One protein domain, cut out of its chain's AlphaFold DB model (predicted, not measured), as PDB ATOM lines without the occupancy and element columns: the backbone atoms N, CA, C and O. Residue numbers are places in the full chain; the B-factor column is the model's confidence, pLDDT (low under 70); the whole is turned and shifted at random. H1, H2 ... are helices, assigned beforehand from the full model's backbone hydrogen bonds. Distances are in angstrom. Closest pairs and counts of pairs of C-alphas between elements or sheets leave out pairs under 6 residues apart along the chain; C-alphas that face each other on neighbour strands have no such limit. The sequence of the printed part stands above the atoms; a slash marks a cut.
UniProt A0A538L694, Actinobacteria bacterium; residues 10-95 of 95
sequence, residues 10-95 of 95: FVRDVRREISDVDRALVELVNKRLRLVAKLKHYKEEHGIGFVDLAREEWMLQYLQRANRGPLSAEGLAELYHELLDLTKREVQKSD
ATOM      1  N   PHE A  10     172.428 166.248 121.726       94.69
ATOM      2  CA  PHE A  10     172.139 165.958 120.320       94.69
ATOM      3  C   PHE A  10     170.869 165.114 120.196       94.69
ATOM      4  O   PHE A  10     169.971 165.448 119.424       94.69
ATOM      5  N   VAL A  11     170.741 164.066 121.019       95.56
ATOM      6  CA  VAL A  11     169.534 163.225 121.039       95.56
ATOM      7  C   VAL A  11     168.294 164.045 121.393       95.56
ATOM      8  O   VAL A  11     167.236 163.862 120.786       95.56
ATOM      9  N   ARG A  12     168.399 164.954 122.369       94.69
ATOM     10  CA  ARG A  12     167.285 165.824 122.763       94.69
ATOM     11  C   ARG A  12     166.849 166.742 121.622       94.69
ATOM     12  O   ARG A  12     165.647 166.895 121.408       94.69
ATOM     13  N   ASP A  13     167.799 167.350 120.922       96.06
ATOM     14  CA  ASP A  13     167.500 168.326 119.878       96.06
ATOM     15  C   ASP A  13     166.906 167.634 118.635       96.06
ATOM     16  O   ASP A  13     165.840 168.039 118.173       96.06
ATOM     17  N   VAL A  14     167.454 166.487 118.210       97.44
ATOM     18  CA  VAL A  14     166.870 165.668 117.126       97.44
ATOM     19  C   VAL A  14     165.452 165.193 117.466       97.44
ATOM     20  O   VAL A  14     164.558 165.240 116.626       97.44
ATOM     21  N   ARG A  15     165.192 164.763 118.709       96.81
ATOM     22  CA  ARG A  15     163.836 164.358 119.130       96.81
ATOM     23  C   ARG A  15     162.829 165.502 119.084       96.81
ATOM     24  O   ARG A  15     161.651 165.253 118.826       96.81
ATOM     25  N   ARG A  16     163.270 166.734 119.347       96.81
ATOM     26  CA  ARG A  16     162.421 167.919 119.204       96.81
ATOM     27  C   ARG A  16     162.042 168.127 117.742       96.81
ATOM     28  O   ARG A  16     160.857 168.245 117.461       96.81
ATOM     29  N   GLU A  17     163.016 168.076 116.835       98.31
ATOM     30  CA  GLU A  17     162.757 168.192 115.395       98.31
ATOM     31  C   GLU A  17     161.800 167.100 114.894       98.31
ATOM     32  O   GLU A  17     160.851 167.401 114.172       98.31
ATOM     33  N   ILE A  18     161.982 165.849 115.337       98.25
ATOM     34  CA  ILE A  18     161.058 164.746 115.021       98.25
ATOM     35  C   ILE A  18     159.644 165.067 115.515       98.25
ATOM     36  O   ILE A  18     158.689 164.931 114.761       98.25
ATOM     37  N   SER A  19     159.505 165.560 116.748       98.44
ATOM     38  CA  SER A  19     158.194 165.889 117.322       98.44
ATOM     39  C   SER A  19     157.480 167.011 116.556       98.44
ATOM     40  O   SER A  19     156.254 166.994 116.423       98.44
ATOM     41  N   ASP A  20     158.233 167.987 116.044       98.50
ATOM     42  CA  ASP A  20     157.692 169.066 115.216       98.50
ATOM     43  C   ASP A  20     157.230 168.537 113.846       98.50
ATOM     44  O   ASP A  20     156.143 168.893 113.378       98.50
ATOM     45  N   VAL A  21     157.997 167.624 113.236       98.62
ATOM     46  CA  VAL A  21     157.595 166.915 112.008       98.62
ATOM     47  C   VAL A  21     156.343 166.072 112.247       98.62
ATOM     48  O   VAL A  21     155.401 166.155 111.460       98.62
ATOM     49  N   ASP A  22     156.280 165.315 113.342       98.56
ATOM     50  CA  ASP A  22     155.134 164.465 113.682       98.56
ATOM     51  C   ASP A  22     153.849 165.286 113.837       98.56
ATOM     52  O   ASP A  22     152.786 164.906 113.336       98.56
ATOM     53  N   ARG A  23     153.939 166.468 114.464       98.69
ATOM     54  CA  ARG A  23     152.810 167.404 114.543       98.69
ATOM     55  C   ARG A  23     152.352 167.844 113.153       98.69
ATOM     56  O   ARG A  23     151.155 167.794 112.865       98.69
ATOM     57  N   ALA A  24     153.286 168.231 112.286       98.69
ATOM     58  CA  ALA A  24     152.969 168.637 110.921       98.69
ATOM     59  C   ALA A  24     152.334 167.491 110.112       98.69
ATOM     60  O   ALA A  24     151.389 167.718 109.352       98.69
ATOM     61  N   LEU A  25     152.788 166.247 110.303       98.12
ATOM     62  CA  LEU A  25     152.191 165.068 109.676       98.12
ATOM     63  C   LEU A  25     150.726 164.897 110.090       98.12
ATOM     64  O   LEU A  25     149.862 164.752 109.222       98.12
ATOM     65  N   VAL A  26     150.416 164.988 111.387       98.31
ATOM     66  CA  VAL A  26     149.032 164.899 111.885       98.31
ATOM     67  C   VAL A  26     148.155 166.009 111.294       98.31
ATOM     68  O   VAL A  26     147.029 165.752 110.858       98.31
ATOM     69  N   GLU A  27     148.657 167.240 111.211       98.56
ATOM     70  CA  GLU A  27     147.930 168.362 110.604       98.56
ATOM     71  C   GLU A  27     147.632 168.136 109.112       98.56
ATOM     72  O   GLU A  27     146.512 168.391 108.648       98.56
ATOM     73  N   LEU A  28     148.605 167.611 108.360       98.38
ATOM     74  CA  LEU A  28     148.450 167.272 106.945       98.38
ATOM     75  C   LEU A  28     147.447 166.133 106.737       98.38
ATOM     76  O   LEU A  28     146.596 166.224 105.845       98.38
ATOM     77  N   VAL A  29     147.487 165.097 107.579       97.88
ATOM     78  CA  VAL A  29     146.513 163.996 107.552       97.88
ATOM     79  C   VAL A  29     145.109 164.516 107.858       97.88
ATOM     80  O   VAL A  29     144.184 164.247 107.094       97.88
ATOM     81  N   ASN A  30     144.941 165.359 108.880       98.06
ATOM     82  CA  ASN A  30     143.654 165.990 109.194       98.06
ATOM     83  C   ASN A  30     143.116 166.838 108.033       98.06
ATOM     84  O   ASN A  30     141.918 166.835 107.740       98.06
ATOM     85  N   LYS A  31     143.993 167.563 107.330       98.25
ATOM     86  CA  LYS A  31     143.613 168.298 106.117       98.25
ATOM     87  C   LYS A  31     143.156 167.347 105.009       98.25
ATOM     88  O   LYS A  31     142.137 167.621 104.375       98.25
ATOM     89  N   ARG A  32     143.870 166.239 104.787       97.25
ATOM     90  CA  ARG A  32     143.492 165.202 103.816       97.25
ATOM     91  C   ARG A  32     142.128 164.596 104.152       97.25
ATOM     92  O   ARG A  32     141.292 164.511 103.259       97.25
ATOM     93  N   LEU A  33     141.882 164.255 105.417       97.25
ATOM     94  CA  LEU A  33     140.603 163.719 105.898       97.25
ATOM     95  C   LEU A  33     139.434 164.646 105.552       97.25
ATOM     96  O   LEU A  33     138.475 164.204 104.925       97.25
ATOM     97  N   ARG A  34     139.544 165.947 105.855       97.44
ATOM     98  CA  ARG A  34     138.504 166.935 105.510       97.44
ATOM     99  C   ARG A  34     138.224 167.004 104.004       97.44
ATOM    100  O   ARG A  34     137.072 167.136 103.600       97.44
ATOM    101  N   LEU A  35     139.264 166.917 103.168       97.38
ATOM    102  CA  LEU A  35     139.107 166.916 101.708       97.38
ATOM    103  C   LEU A  35     138.417 165.643 101.208       97.38
ATOM    104  O   LEU A  35     137.547 165.728 100.343       97.38
ATOM    105  N   VAL A  36     138.778 164.480 101.754       96.31
ATOM    106  CA  VAL A  36     138.155 163.204 101.379       96.31
ATOM    107  C   VAL A  36     136.700 163.144 101.840       96.31
ATOM    108  O   VAL A  36     135.858 162.728 101.054       96.31
ATOM    109  N   ALA A  37     136.381 163.626 103.045       96.44
ATOM    110  CA  ALA A  37     135.002 163.722 103.531       96.44
ATOM    111  C   ALA A  37     134.136 164.601 102.616       96.44
ATOM    112  O   ALA A  37     133.072 164.179 102.170       96.44
ATOM    113  N   LYS A  38     134.636 165.787 102.240       96.88
ATOM    114  CA  LYS A  38     133.949 166.665 101.281       96.88
ATOM    115  C   LYS A  38     133.720 165.974  99.931       96.88
ATOM    116  O   LYS A  38     132.649 166.111  99.347       96.88
ATOM    117  N   LEU A  39     134.721 165.246  99.429       95.81
ATOM    118  CA  LEU A  39     134.611 164.516  98.166       95.81
ATOM    119  C   LEU A  39     133.609 163.359  98.254       95.81
ATOM    120  O   LEU A  39     132.853 163.154  97.308       95.81
ATOM    121  N   LYS A  40     133.599 162.616  99.366       94.81
ATOM    122  CA  LYS A  40     132.635 161.542  99.628       94.81
ATOM    123  C   LYS A  40     131.212 162.076  99.569       94.81
ATOM    124  O   LYS A  40     130.438 161.593  98.755       94.81
ATOM    125  N   HIS A  41     130.923 163.108 100.361       95.38
ATOM    126  CA  HIS A  41     129.598 163.712 100.434       95.38
ATOM    127  C   HIS A  41     129.100 164.147  99.052       95.38
ATOM    128  O   HIS A  41     128.028 163.741  98.623       95.38
ATOM    129  N   TYR A  42     129.941 164.860  98.294       96.94
ATOM    130  CA  TYR A  42     129.608 165.243  96.923       96.94
ATOM    131  C   TYR A  42     129.308 164.028  96.034       96.94
ATOM    132  O   TYR A  42     128.328 164.022  95.297       96.94
ATOM    133  N   LYS A  43     130.146 162.986  96.080       95.50
ATOM    134  CA  LYS A  43     129.933 161.774  95.281       95.50
ATOM    135  C   LYS A  43     128.615 161.086  95.643       95.50
ATOM    136  O   LYS A  43     127.891 160.689  94.738       95.50
ATOM    137  N   GLU A  44     128.288 160.998  96.927       94.56
ATOM    138  CA  GLU A  44     127.046 160.395  97.421       94.56
ATOM    139  C   GLU A  44     125.807 161.160  96.952       94.56
ATOM    140  O   GLU A  44     124.890 160.546  96.410       94.56
ATOM    141  N   GLU A  45     125.816 162.493  97.049       97.00
ATOM    142  CA  GLU A  45     124.732 163.352  96.548       97.00
ATOM    143  C   GLU A  45     124.472 163.181  95.042       97.00
ATOM    144  O   GLU A  45     123.360 163.414  94.571       97.00
ATOM    145  N   HIS A  46     125.485 162.750  94.286       97.38
ATOM    146  CA  HIS A  46     125.418 162.578  92.833       97.38
ATOM    147  C   HIS A  46     125.341 161.104  92.397       97.38
ATOM    148  O   HIS A  46     125.447 160.815  91.205       97.38
ATOM    149  N   GLY A  47     125.184 160.159  93.333       96.25
ATOM    150  CA  GLY A  47     125.123 158.723  93.029       96.25
ATOM    151  C   GLY A  47     126.425 158.140  92.458       96.25
ATOM    152  O   GLY A  47     126.402 157.125  91.763       96.25
ATOM    153  N   ILE A  48     127.565 158.781  92.719       95.94
ATOM    154  CA  ILE A  48     128.895 158.369  92.259       95.94
ATOM    155  C   ILE A  48     129.538 157.454  93.309       95.94
ATOM    156  O   ILE A  48     129.551 157.756  94.501       95.94
ATOM    157  N   GLY A  49     130.155 156.357  92.864       91.81
ATOM    158  CA  GLY A  49     130.898 155.450  93.741       91.81
ATOM    159  C   GLY A  49     132.063 156.138  94.471       91.81
ATOM    160  O   GLY A  49     132.876 156.854  93.873       91.81
ATOM    161  N   PHE A  50     132.163 155.907  95.782       90.38
ATOM    162  CA  PHE A  50     133.195 156.529  96.613       90.38
ATOM    163  C   PHE A  50     134.604 155.997  96.303       90.38
ATOM    164  O   PHE A  50     135.512 156.797  96.054       90.38
ATOM    165  N   VAL A  51     134.761 154.668  96.256       89.56
ATOM    166  CA  VAL A  51     136.036 153.978  95.994       89.56
ATOM    167  C   VAL A  51     136.371 153.998  94.503       89.56
ATOM    168  O   VAL A  51     135.529 153.675  93.670       89.56
ATOM    169  N   ASP A  52     137.615 154.353  94.182       92.62
ATOM    170  CA  ASP A  52     138.151 154.392  92.820       92.62
ATOM    171  C   ASP A  52     139.593 153.854  92.822       92.62
ATOM    172  O   ASP A  52     140.540 154.560  93.179       92.62
ATOM    173  N   LEU A  53     139.748 152.582  92.448       93.31
ATOM    174  CA  LEU A  53     141.039 151.885  92.479       93.31
ATOM    175  C   LEU A  53     142.038 152.466  91.470       93.31
ATOM    176  O   LEU A  53     143.220 152.591  91.784       93.31
ATOM    177  N   ALA A  54     141.569 152.888  90.292       95.19
ATOM    178  CA  ALA A  54     142.428 153.499  89.280       95.19
ATOM    179  C   ALA A  54     142.985 154.843  89.773       95.19
ATOM    180  O   ALA A  54     144.152 155.175  89.545       95.19
ATOM    181  N   ARG A  55     142.172 155.616  90.507       95.12
ATOM    182  CA  ARG A  55     142.619 156.864  91.133       95.12
ATOM    183  C   ARG A  55     143.666 156.637  92.221       95.12
ATOM    184  O   ARG A  55     144.584 157.461  92.332       95.12
ATOM    185  N   GLU A  56     143.511 155.582  93.020       95.00
ATOM    186  CA  GLU A  56     144.459 155.189  94.071       95.00
ATOM    187  C   GLU A  56     145.798 154.742  93.472       95.00
ATOM    188  O   GLU A  56     146.847 155.243  93.885       95.00
ATOM    189  N   GLU A  57     145.770 153.912  92.429       95.06
ATOM    190  CA  GLU A  57     146.972 153.476  91.714       95.06
ATOM    191  C   GLU A  57     147.717 154.654  91.072       95.06
ATOM    192  O   GLU A  57     148.923 154.823  91.272       95.06
ATOM    193  N   TRP A  58     147.001 155.538  90.365       97.44
ATOM    194  CA  TRP A  58     147.607 156.738  89.784       97.44
ATOM    195  C   TRP A  58     148.280 157.604  90.854       97.44
ATOM    196  O   TRP A  58     149.357 158.157  90.625       97.44
ATOM    197  N   MET A  59     147.655 157.740  92.032       96.12
ATOM    198  CA  MET A  59     148.194 158.549  93.129       96.12
ATOM    199  C   MET A  59     149.516 157.972  93.629       96.12
ATOM    200  O   MET A  59     150.468 158.732  93.794       96.12
ATOM    201  N   LEU A  60     149.591 156.655  93.831       96.06
ATOM    202  CA  LEU A  60     150.822 155.985  94.250       96.06
ATOM    203  C   LEU A  60     151.947 156.204  93.237       96.06
ATOM    204  O   LEU A  60     153.030 156.652  93.613       96.06
ATOM    205  N   GLN A  61     151.678 155.994  91.946       96.44
ATOM    206  CA  GLN A  61     152.672 156.218  90.894       96.44
ATOM    207  C   GLN A  61     153.133 157.682  90.827       96.44
ATOM    208  O   GLN A  61     154.315 157.964  90.617       96.44
ATOM    209  N   TYR A  62     152.206 158.630  90.991       97.56
ATOM    210  CA  TYR A  62     152.527 160.054  91.030       97.56
ATOM    211  C   TYR A  62     153.456 160.382  92.205       97.56
ATOM    212  O   TYR A  62     154.478 161.044  92.020       97.56
ATOM    213  N   LEU A  63     153.138 159.882  93.399       97.38
ATOM    214  CA  LEU A  63     153.926 160.128  94.605       97.38
ATOM    215  C   LEU A  63     155.300 159.465  94.541       97.38
ATOM    216  O   LEU A  63     156.278 160.084  94.949       97.38
ATOM    217  N   GLN A  64     155.402 158.262  93.971       96.25
ATOM    218  CA  GLN A  64     156.686 157.598  93.728       96.25
ATOM    219  C   GLN A  64     157.603 158.460  92.856       96.25
ATOM    220  O   GLN A  64     158.771 158.639  93.185       96.25
ATOM    221  N   ARG A  65     157.075 159.062  91.783       97.00
ATOM    222  CA  ARG A  65     157.849 159.975  90.921       97.00
ATOM    223  C   ARG A  65     158.192 161.301  91.602       97.00
ATOM    224  O   ARG A  65     159.214 161.908  91.281       97.00
ATOM    225  N   ALA A  66     157.325 161.774  92.496       97.44
ATOM    226  CA  ALA A  66     157.517 163.020  93.232       97.44
ATOM    227  C   ALA A  66     158.483 162.872  94.421       97.44
ATOM    228  O   ALA A  66     159.059 163.867  94.862       97.44
ATOM    229  N   ASN A  67     158.676 161.657  94.934       97.25
ATOM    230  CA  ASN A  67     159.570 161.385  96.048       97.25
ATOM    231  C   ASN A  67     161.039 161.599  95.643       97.25
ATOM    232  O   ASN A  67     161.617 160.837  94.872       97.25
ATOM    233  N   ARG A  68     161.643 162.668  96.174       96.75
ATOM    234  CA  ARG A  68     163.078 162.989  96.040       96.75
ATOM    235  C   ARG A  68     163.863 162.721  97.327       96.75
ATOM    236  O   ARG A  68     165.037 163.070  97.401       96.75
ATOM    237  N   GLY A  69     163.196 162.177  98.343       96.75
ATOM    238  CA  GLY A  69     163.775 161.880  99.645       96.75
ATOM    239  C   GLY A  69     164.284 160.439  99.750       96.75
ATOM    240  O   GLY A  69     164.221 159.680  98.784       96.75
ATOM    241  N   PRO A  70     164.765 160.044 100.939       97.88
ATOM    242  CA  PRO A  70     165.350 158.722 101.173       97.88
ATOM    243  C   PRO A  70     164.315 157.594 101.327       97.88
ATOM    244  O   PRO A  70     164.699 156.444 101.520       97.88
ATOM    245  N   LEU A  71     163.013 157.897 101.286       97.94
ATOM    246  CA  LEU A  71     161.956 156.892 101.408       97.94
ATOM    247  C   LEU A  71     161.976 155.963 100.184       97.94
ATOM    248  O   LEU A  71     161.987 156.446  99.054       97.94
ATOM    249  N   SER A  72     161.971 154.645 100.389       98.00
ATOM    250  CA  SER A  72     161.943 153.681  99.284       98.00
ATOM    251  C   SER A  72     160.580 153.649  98.580       98.00
ATOM    252  O   SER A  72     159.576 154.140  99.104       98.00
ATOM    253  N   ALA A  73     160.531 153.061  97.384       96.19
ATOM    254  CA  ALA A  73     159.280 152.906  96.644       96.19
ATOM    255  C   ALA A  73     158.290 151.995  97.390       96.19
ATOM    256  O   ALA A  73     157.094 152.288  97.424       96.19
ATOM    257  N   GLU A  74     158.804 150.938  98.020       97.25
ATOM    258  CA  GLU A  74     158.046 149.974  98.819       97.25
ATOM    259  C   GLU A  74     157.497 150.634 100.086       97.25
ATOM    260  O   GLU A  74     156.302 150.541 100.354       97.25
ATOM    261  N   GLY A  75     158.337 151.377 100.817       98.19
ATOM    262  CA  GLY A  75     157.918 152.071 102.036       98.19
ATOM    263  C   GLY A  75     156.899 153.175 101.758       98.19
ATOM    264  O   GLY A  75     155.969 153.381 102.534       98.19
ATOM    265  N   LEU A  76     157.019 153.869 100.620       97.75
ATOM    266  CA  LEU A  76     156.011 154.837 100.192       97.75
ATOM    267  C   LEU A  76     154.673 154.163  99.871       97.75
ATOM    268  O   LEU A  76     153.627 154.709 100.224       97.75
ATOM    269  N   ALA A  77     154.700 153.009  99.201       96.50
ATOM    270  CA  ALA A  77     153.492 152.252  98.906       96.50
ATOM    271  C   ALA A  77     152.803 151.794 100.200       96.50
ATOM    272  O   ALA A  77     151.619 152.071 100.375       96.50
ATOM    273  N   GLU A  78     153.550 151.190 101.128       97.94
ATOM    274  CA  GLU A  78     153.047 150.765 102.441       97.94
ATOM    275  C   GLU A  78     152.394 151.930 103.200       97.94
ATOM    276  O   GLU A  78     151.219 151.859 103.564       97.94
ATOM    277  N   LEU A  79     153.112 153.051 103.337       97.50
ATOM    278  CA  LEU A  79     152.610 154.247 104.014       97.50
ATOM    279  C   LEU A  79     151.286 154.741 103.417       97.50
ATOM    280  O   LEU A  79     150.362 155.103 104.148       97.50
ATOM    281  N   TYR A  80     151.189 154.802 102.088       96.31
ATOM    282  CA  TYR A  80     150.002 155.349 101.438       96.31
ATOM    283  C   TYR A  80     148.826 154.379 101.390       96.31
ATOM    284  O   TYR A  80     147.689 154.853 101.418       96.31
ATOM    285  N   HIS A  81     149.063 153.067 101.357       95.88
ATOM    286  CA  HIS A  81     148.001 152.078 101.535       95.88
ATOM    287  C   HIS A  81     147.374 152.204 102.927       95.88
ATOM    288  O   HIS A  81     146.163 152.406 103.029       95.88
ATOM    289  N   GLU A  82     148.193 152.246 103.980       97.44
ATOM    290  CA  GLU A  82     147.706 152.436 105.350       97.44
ATOM    291  C   GLU A  82     146.986 153.780 105.529       97.44
ATOM    292  O   GLU A  82     145.905 153.851 106.119       97.44
ATOM    293  N   LEU A  83     147.528 154.865 104.960       97.06
ATOM    294  CA  LEU A  83     146.891 156.181 105.016       97.06
ATOM    295  C   LEU A  83     145.544 156.211 104.277       97.06
ATOM    296  O   LEU A  83     144.602 156.863 104.744       97.06
ATOM    297  N   LEU A  84     145.442 155.556 103.116       94.94
ATOM    298  CA  LEU A  84     144.194 155.441 102.360       94.94
ATOM    299  C   LEU A  84     143.139 154.702 103.172       94.94
ATOM    300  O   LEU A  84     142.031 155.220 103.327       94.94
ATOM    301  N   ASP A  85     143.493 153.543 103.710       95.00
ATOM    302  CA  ASP A  85     142.571 152.703 104.461       95.00
ATOM    303  C   ASP A  85     142.140 153.366 105.767       95.00
ATOM    304  O   ASP A  85     140.948 153.394 106.081       95.00
ATOM    305  N   LEU A  86     143.071 154.002 106.484       96.38
ATOM    306  CA  LEU A  86     142.747 154.831 107.642       96.38
ATOM    307  C   LEU A  86     141.773 155.950 107.266       96.38
ATOM    308  O   LEU A  86     140.759 156.131 107.933       96.38
ATOM    309  N   THR A  87     142.043 156.671 106.178       95.19
ATOM    310  CA  THR A  87     141.190 157.782 105.740       95.19
ATOM    311  C   THR A  87     139.780 157.309 105.385       95.19
ATOM    312  O   THR A  87     138.811 157.952 105.782       95.19
ATOM    313  N   LYS A  88     139.643 156.178 104.679       93.25
ATOM    314  CA  LYS A  88     138.335 155.585 104.359       93.25
ATOM    315  C   LYS A  88     137.557 155.261 105.639       93.25
ATOM    316  O   LYS A  88     136.394 155.642 105.741       93.25
ATOM    317  N   ARG A  89     138.207 154.633 106.631       95.19
ATOM    318  CA  ARG A  89     137.590 154.297 107.928       95.19
ATOM    319  C   ARG A  89     137.175 155.534 108.728       95.19
ATOM    320  O   ARG A  89     136.069 155.569 109.249       95.19
ATOM    321  N   GLU A  90     138.041 156.538 108.848       96.31
ATOM    322  CA  GLU A  90     137.759 157.741 109.650       96.31
ATOM    323  C   GLU A  90     136.627 158.588 109.062       96.31
ATOM    324  O   GLU A  90     135.790 159.111 109.796       96.31
ATOM    325  N   VAL A  91     136.556 158.681 107.732       94.31
ATOM    326  CA  VAL A  91     135.463 159.397 107.070       94.31
ATOM    327  C   VAL A  91     134.126 158.676 107.278       94.31
ATOM    328  O   VAL A  91     133.134 159.344 107.522       94.31
ATOM    329  N   GLN A  92     134.101 157.339 107.268       87.75
ATOM    330  CA  GLN A  92     132.885 156.555 107.542       87.75
ATOM    331  C   GLN A  92     132.402 156.646 108.997       87.75
ATOM    332  O   GLN A  92     131.216 156.505 109.250       87.75
ATOM    333  N   LYS A  93     133.303 156.855 109.967       83.56
ATOM    334  CA  LYS A  93     132.926 157.064 111.382       83.56
ATOM    335  C   LYS A  93     132.299 158.433 111.648       83.56
ATOM    336  O   LYS A  93     131.738 158.640 112.718       83.56
ATOM    337  N   SER A  94     132.533 159.380 110.744       64.19
ATOM    338  CA  SER A  94     132.080 160.766 110.871       64.19
ATOM    339  C   SER A  94     130.711 160.999 110.220       64.19
ATOM    340  O   SER A  94     130.208 162.118 110.305       64.19
ATOM    341  N   ASP A  95     130.154 159.971 109.569       55.50
ATOM    342  CA  ASP A  95     128.752 159.903 109.138       55.50
ATOM    343  C   ASP A  95     127.851 159.487 110.317       55.50
ATOM    344  O   ASP A  95     126.719 160.016 110.403       55.50
TER     345      ASP A  95
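This is residues 10 to 95 of the 95 residues of a protein of Actinobacteria bacterium (UniProt A0A538L694). A long helix, H1, sticks out at its first end, residues 10 to 28. Beyond it the chain folds back into a helical hairpin, H2 and H3, with H3 slanting from H2 to cross H1. The 86 printed residues hold three named helices in the order H1, H2, H3 and no named strand: all helix. The whole is loose, radius of gyration of the C-alphas 15.8 A, spanning 55 by 27 by 16 A.

H1, residues 10 to 45, touches H3, residues 73 to 93, with residues 33 to 37 alone. The closest C-alphas, Ala 37 and Val 91, are 5.6 A apart. They run the same way at a steep tilt of 54 degrees. H2, residues 53 to 66, touches H3 with residues 60 to 64 alone. The closest C-alphas, Gln 64 and Ala 73, are 6.1 A apart. This hairpin's helices run opposite ways at 45 degrees, a steep tilt. H1 and H2 are apart. In H1, H2 and H3 every O i to N i+4 pair is within hydrogen-bond range.

H1 runs 53.1 A from C-alpha 10 at (172.139, 165.958, 120.320). H2 spans 19.9 A. H3 spans 30.5 A to C-alpha 93 at (132.926, 157.064, 111.382).

The C-alphas farthest apart, Phe 10 and Gly 47, are 54.8 A apart. The printed part has no cut, and both links are short. Residues 94 to 95 have pLDDT under 70.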